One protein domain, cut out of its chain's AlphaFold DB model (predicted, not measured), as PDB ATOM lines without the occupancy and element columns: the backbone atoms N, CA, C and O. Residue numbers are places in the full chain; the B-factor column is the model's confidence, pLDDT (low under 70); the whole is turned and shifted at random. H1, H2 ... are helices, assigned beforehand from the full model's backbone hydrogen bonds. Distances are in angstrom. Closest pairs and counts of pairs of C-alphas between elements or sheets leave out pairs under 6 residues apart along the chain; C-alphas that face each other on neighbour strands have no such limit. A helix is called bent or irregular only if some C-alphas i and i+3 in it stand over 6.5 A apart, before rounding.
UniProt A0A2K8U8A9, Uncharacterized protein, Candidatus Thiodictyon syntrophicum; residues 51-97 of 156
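This is residues 51 to 97 of the 156 residues of an uncharacterized protein of Candidatus Thiodictyon syntrophicum (UniProt A0A2K8U8A9). One long straight helix, H1, makes the length of a rod, and after its last residue the chain folds back as a hook that ends in the very short helix H2. The first part of the rod, residues 51 to 69, stands free. The printed part has 47 residues with two named helices, H1 then H2, and no named strand; its class is all helix. It is extended, with a radius of gyration of the C-alphas of 15.2 A and spans of 51 by 18 by 11 A.

H1 holds residues 51 to 84, from C-alpha 51 at (4.510, 1.546, -4.719) to C-alpha 84 at (-36.881, 17.498, 19.284), 50.4 A. It is irregular, but only just: C-alphas 51 and 54 are 6.6 A apart. H2 holds residues 90 to 94 and ends at C-alpha 94, (-29.673, 9.500, 4.857).

H1 and H2 only just touch, with 3 pairs of C-alphas within 8 A. H1 does so with residues 73 to 77 alone, and the closest C-alphas, of Leu 73 and Ala 90, are 7.0 A apart. Every O i to N i+4 pair is within hydrogen-bond range in H2, and 29 of 30 in H1.

The C-alphas farthest apart, of Glu 51 and Gly 85, are 51.4 A apart. The printed part has no cut, and the link from H1 to H2 is tight, with 5 residues. The mean pLDDT of the printed part is 88.8, and no printed residue is under 70.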
ATOM      1  N   GLU A  51       5.613   1.350  -3.771       84.25
ATOM      2  CA  GLU A  51       4.510   1.546  -4.719       84.25
ATOM      3  C   GLU A  51       3.141   1.308  -4.058       84.25
ATOM      4  O   GLU A  51       2.199   2.075  -4.246       84.25
ATOM      5  N   GLU A  52       3.034   0.303  -3.188       87.00
ATOM      6  CA  GLU A  52       1.761  -0.088  -2.568       87.00
ATOM      7  C   GLU A  52       1.340   0.798  -1.382       87.00
ATOM      8  O   GLU A  52       0.186   0.764  -0.936       87.00
ATOM      9  N   ARG A  53       2.247   1.634  -0.855       88.69
ATOM     10  CA  ARG A  53       1.941   2.517   0.287       88.69
ATOM     11  C   ARG A  53       0.824   3.500  -0.025       88.69
ATOM     12  O   ARG A  53      -0.015   3.722   0.847       88.69
ATOM     13  N   ALA A  54       0.793   4.029  -1.248       89.44
ATOM     14  CA  ALA A  54      -0.227   4.974  -1.687       89.44
ATOM     15  C   ALA A  54      -1.629   4.345  -1.633       89.44
ATOM     16  O   ALA A  54      -2.540   4.908  -1.027       89.44
ATOM     17  N   VAL A  55      -1.783   3.128  -2.168       91.62
ATOM     18  CA  VAL A  55      -3.055   2.383  -2.147       91.62
ATOM     19  C   VAL A  55      -3.505   2.117  -0.712       91.62
ATOM     20  O   VAL A  55      -4.651   2.382  -0.344       91.62
ATOM     21  N   ARG A  56      -2.589   1.654   0.141       89.81
ATOM     22  CA  ARG A  56      -2.857   1.443   1.568       89.81
ATOM     23  C   ARG A  56      -3.312   2.732   2.262       89.81
ATOM     24  O   ARG A  56      -4.237   2.688   3.076       89.81
ATOM     25  N   ASP A  57      -2.692   3.870   1.965       91.69
ATOM     26  CA  ASP A  57      -3.039   5.151   2.587       91.69
ATOM     27  C   ASP A  57      -4.398   5.682   2.114       91.69
ATOM     28  O   ASP A  57      -5.170   6.192   2.934       91.69
ATOM     29  N   LEU A  58      -4.772   5.443   0.854       94.31
ATOM     30  CA  LEU A  58      -6.130   5.687   0.359       94.31
ATOM     31  C   LEU A  58      -7.166   4.836   1.101       94.31
ATOM     32  O   LEU A  58      -8.174   5.363   1.580       94.31
ATOM     33  N   LEU A  59      -6.913   3.535   1.268       93.50
ATOM     34  CA  LEU A  59      -7.807   2.644   2.016       93.50
ATOM     35  C   LEU A  59      -7.937   3.066   3.486       93.50
ATOM     36  O   LEU A  59      -9.042   3.076   4.037       93.50
ATOM     37  N   ARG A  60      -6.838   3.499   4.117       92.88
ATOM     38  CA  ARG A  60      -6.859   4.063   5.476       92.88
ATOM     39  C   ARG A  60      -7.674   5.350   5.545       92.88
ATOM     40  O   ARG A  60      -8.458   5.519   6.481       92.88
ATOM     41  N   ARG A  61      -7.525   6.254   4.571       94.81
ATOM     42  CA  ARG A  61      -8.310   7.494   4.512       94.81
ATOM     43  C   ARG A  61      -9.793   7.194   4.324       94.81
ATOM     44  O   ARG A  61     -10.610   7.768   5.040       94.81
ATOM     45  N   ARG A  62     -10.134   6.251   3.443       95.38
ATOM     46  CA  ARG A  62     -11.507   5.777   3.243       95.38
ATOM     47  C   ARG A  62     -12.114   5.253   4.540       95.38
ATOM     48  O   ARG A  62     -13.218   5.660   4.887       95.38
ATOM     49  N   LEU A  63     -11.396   4.405   5.278       95.56
ATOM     50  CA  LEU A  63     -11.880   3.886   6.560       95.56
ATOM     51  C   LEU A  63     -12.163   5.016   7.559       95.56
ATOM     52  O   LEU A  63     -13.228   5.031   8.173       95.56
ATOM     53  N   ARG A  64     -11.259   5.998   7.671       95.75
ATOM     54  CA  ARG A  64     -11.468   7.175   8.533       95.75
ATOM     55  C   ARG A  64     -12.697   7.982   8.118       95.75
ATOM     56  O   ARG A  64     -13.465   8.396   8.979       95.75
ATOM     57  N   LEU A  65     -12.912   8.180   6.818       96.12
ATOM     58  CA  LEU A  65     -14.089   8.888   6.304       96.12
ATOM     59  C   LEU A  65     -15.389   8.127   6.591       96.12
ATOM     60  O   LEU A  65     -16.387   8.743   6.955       96.12
ATOM     61  N   ILE A  66     -15.378   6.796   6.487       94.19
ATOM     62  CA  ILE A  66     -16.528   5.954   6.850       94.19
ATOM     63  C   ILE A  66     -16.829   6.083   8.347       94.19
ATOM     64  O   ILE A  66     -17.975   6.312   8.720       94.19
ATOM     65  N   GLN A  67     -15.808   5.992   9.202       94.69
ATOM     66  CA  GLN A  67     -15.966   6.163  10.649       94.69
ATOM     67  C   GLN A  67     -16.518   7.550  10.993       94.69
ATOM     68  O   GLN A  67     -17.465   7.652  11.770       94.69
ATOM     69  N   GLN A  68     -15.987   8.604  10.368       95.81
ATOM     70  CA  GLN A  68     -16.459   9.973  10.563       95.81
ATOM     71  C   GLN A  68     -17.907  10.151  10.087       95.81
ATOM     72  O   GLN A  68     -18.708  10.758  10.792       95.81
ATOM     73  N   ARG A  69     -18.279   9.576   8.937       91.69
ATOM     74  CA  ARG A  69     -19.663   9.581   8.445       91.69
ATOM     75  C   ARG A  69     -20.614   8.930   9.448       91.69
ATOM     76  O   ARG A  69     -21.657   9.503   9.746       91.69
ATOM     77  N   THR A  70     -20.254   7.762   9.978       93.38
ATOM     78  CA  THR A  70     -21.068   7.055  10.977       93.38
ATOM     79  C   THR A  70     -21.171   7.850  12.277       93.38
ATOM     80  O   THR A  70     -22.269   8.002  12.809       93.38
ATOM     81  N   ALA A  71     -20.061   8.411  12.764       94.81
ATOM     82  CA  ALA A  71     -20.046   9.244  13.964       94.81
ATOM     83  C   ALA A  71     -20.932  10.491  13.806       94.81
ATOM     84  O   ALA A  71     -21.719  10.806  14.697       94.81
ATOM     85  N   ASN A  72     -20.866  11.155  12.650       93.38
ATOM     86  CA  ASN A  72     -21.711  12.305  12.338       93.38
ATOM     87  C   ASN A  72     -23.194  11.920  12.299       93.38
ATOM     88  O   ASN A  72     -24.017  12.634  12.864       93.38
ATOM     89  N   LEU A  73     -23.534  10.780  11.688       91.19
ATOM     90  CA  LEU A  73     -24.911  10.286  11.644       91.19
ATOM     91  C   LEU A  73     -25.464  10.078  13.059       91.19
ATOM     92  O   LEU A  73     -26.534  10.591  13.381       91.19
ATOM     93  N   VAL A  74     -24.720   9.371  13.912       92.88
ATOM     94  CA  VAL A  74     -25.123   9.103  15.303       92.88
ATOM     95  C   VAL A  74     -25.219  10.400  16.111       92.88
ATOM     96  O   VAL A  74     -26.150  10.570  16.895       92.88
ATOM     97  N   SER A  75     -24.297  11.341  15.896       93.31
ATOM     98  CA  SER A  75     -24.333  12.657  16.541       93.31
ATOM     99  C   SER A  75     -25.611  13.422  16.190       93.31
ATOM    100  O   SER A  75     -26.309  13.895  17.085       93.31
ATOM    101  N   ILE A  76     -25.978  13.468  14.905       91.31
ATOM    102  CA  ILE A  76     -27.204  14.128  14.438       91.31
ATOM    103  C   ILE A  76     -28.444  13.448  15.026       91.31
ATOM    104  O   ILE A  76     -29.331  14.139  15.522       91.31
ATOM    105  N   GLN A  77     -28.492  12.111  15.033       91.19
ATOM    106  CA  GLN A  77     -29.587  11.365  15.665       91.19
ATOM    107  C   GLN A  77     -29.748  11.729  17.139       91.19
ATOM    108  O   GLN A  77     -30.863  11.963  17.600       91.19
ATOM    109  N   ASN A  78     -28.637  11.798  17.870       92.88
ATOM    110  CA  ASN A  78     -28.649  12.138  19.283       92.88
ATOM    111  C   ASN A  78     -29.106  13.584  19.518       92.88
ATOM    112  O   ASN A  78     -29.889  13.838  20.429       92.88
ATOM    113  N   GLN A  79     -28.665  14.532  18.684       91.50
ATOM    114  CA  GLN A  79     -29.130  15.918  18.768       91.50
ATOM    115  C   GLN A  79     -30.640  16.012  18.538       91.50
ATOM    116  O   GLN A  79     -31.335  16.568  19.378       91.50
ATOM    117  N   LEU A  80     -31.161  15.384  17.481       90.25
ATOM    118  CA  LEU A  80     -32.594  15.372  17.162       90.25
ATOM    119  C   LEU A  80     -33.449  14.743  18.269       90.25
ATOM    120  O   LEU A  80     -34.495  15.284  18.628       90.25
ATOM    121  N   ALA A  81     -32.980  13.636  18.846       90.38
ATOM    122  CA  ALA A  81     -33.666  12.977  19.949       90.38
ATOM    123  C   ALA A  81     -33.724  13.870  21.197       90.38
ATOM    124  O   ALA A  81     -34.754  13.931  21.864       90.38
ATOM    125  N   ARG A  82     -32.637  14.593  21.496       88.62
ATOM    126  CA  ARG A  82     -32.544  15.454  22.682       88.62
ATOM    127  C   ARG A  82     -33.258  16.792  22.519       88.62
ATOM    128  O   ARG A  82     -33.880  17.246  23.470       88.62
ATOM    129  N   SER A  83     -33.158  17.430  21.355       90.31
ATOM    130  CA  SER A  83     -33.741  18.753  21.114       90.31
ATOM    131  C   SER A  83     -35.194  18.686  20.647       90.31
ATOM    132  O   SER A  83     -35.958  19.604  20.916       90.31
ATOM    133  N   GLY A  84     -35.572  17.628  19.925       81.81
ATOM    134  CA  GLY A  84     -36.881  17.498  19.284       81.81
ATOM    135  C   GLY A  84     -37.753  16.364  19.818       81.81
ATOM    136  O   GLY A  84     -38.879  16.222  19.355       81.81
ATOM    137  N   GLY A  85     -37.255  15.529  20.739       82.19
ATOM    138  CA  GLY A  85     -37.994  14.375  21.277       82.19
ATOM    139  C   GLY A  85     -38.319  13.289  20.238       82.19
ATOM    140  O   GLY A  85     -39.053  12.350  20.537       82.19
ATOM    141  N   GLN A  86     -37.788  13.405  19.018       77.94
ATOM    142  CA  GLN A  86     -38.049  12.506  17.898       77.94
ATOM    143  C   GLN A  86     -36.810  11.657  17.612       77.94
ATOM    144  O   GLN A  86     -35.711  12.178  17.425       77.94
ATOM    145  N   SER A  87     -36.985  10.337  17.526       78.25
ATOM    146  CA  SER A  87     -35.926   9.421  17.099       78.25
ATOM    147  C   SER A  87     -36.059   9.114  15.607       78.25
ATOM    148  O   SER A  87     -36.980   8.406  15.195       78.25
ATOM    149  N   LEU A  88     -35.130   9.614  14.790       83.12
ATOM    150  CA  LEU A  88     -35.074   9.288  13.363       83.12
ATOM    151  C   LEU A  88     -34.189   8.068  13.097       83.12
ATOM    152  O   LEU A  88     -33.080   7.942  13.624       83.12
ATOM    153  N   SER A  89     -34.658   7.180  12.217       83.31
ATOM    154  CA  SER A  89     -33.841   6.064  11.734       83.31
ATOM    155  C   SER A  89     -32.689   6.569  10.856       83.31
ATOM    156  O   SER A  89     -32.790   7.606  10.199       83.31
ATOM    157  N   ALA A  90     -31.587   5.817  10.814       80.00
ATOM    158  CA  ALA A  90     -30.411   6.197  10.033       80.00
ATOM    159  C   ALA A  90     -30.733   6.348   8.535       80.00
ATOM    160  O   ALA A  90     -30.251   7.275   7.892       80.00
ATOM    161  N   ASN A  91     -31.602   5.482   8.003       82.94
ATOM    162  CA  ASN A  91     -32.050   5.543   6.612       82.94
ATOM    163  C   ASN A  91     -32.895   6.792   6.330       82.94
ATOM    164  O   ASN A  91     -32.708   7.409   5.288       82.94
ATOM    165  N   ALA A  92     -33.765   7.191   7.267       84.12
ATOM    166  CA  ALA A  92     -34.558   8.413   7.134       84.12
ATOM    167  C   ALA A  92     -33.671   9.672   7.131       84.12
ATOM    168  O   ALA A  92     -33.909  10.597   6.362       84.12
ATOM    169  N   LEU A  93     -32.601   9.693   7.933       83.62
ATOM    170  CA  LEU A  93     -31.619  10.784   7.902       83.62
ATOM    171  C   LEU A  93     -30.793  10.804   6.613       83.62
ATOM    172  O   LEU A  93     -30.536  11.868   6.057       83.62
ATOM    173  N   LEU A  94     -30.400   9.631   6.119       82.38
ATOM    174  CA  LEU A  94     -29.673   9.500   4.857       82.38
ATOM    175  C   LEU A  94     -30.511   9.942   3.649       82.38
ATOM    176  O   LEU A  94     -29.928  10.435   2.691       82.38
ATOM    177  N   SER A  95     -31.843   9.810   3.700       80.69
ATOM    178  CA  SER A  95     -32.745  10.291   2.642       80.69
ATOM    179  C   SER A  95     -33.000  11.801   2.652       80.69
ATOM    180  O   SER A  95     -33.523  12.317   1.672       80.69
ATOM    181  N   ILE A  96     -32.663  12.506   3.740       78.69
ATOM    182  CA  ILE A  96     -32.787  13.974   3.832       78.69
ATOM    183  C   ILE A  96     -31.585  14.665   3.170       78.69
ATOM    184  O   ILE A  96     -31.711  15.770   2.645       78.69
ATOM    185  N   GLY A  97     -30.412  14.025   3.206       71.25
ATOM    186  CA  GLY A  97     -29.213  14.509   2.523       71.25
ATOM    187  C   GLY A  97     -29.284  14.320   1.002       71.25
ATOM    188  O   GLY A  97     -30.163  13.606   0.515       71.25
TER     189      GLY A  97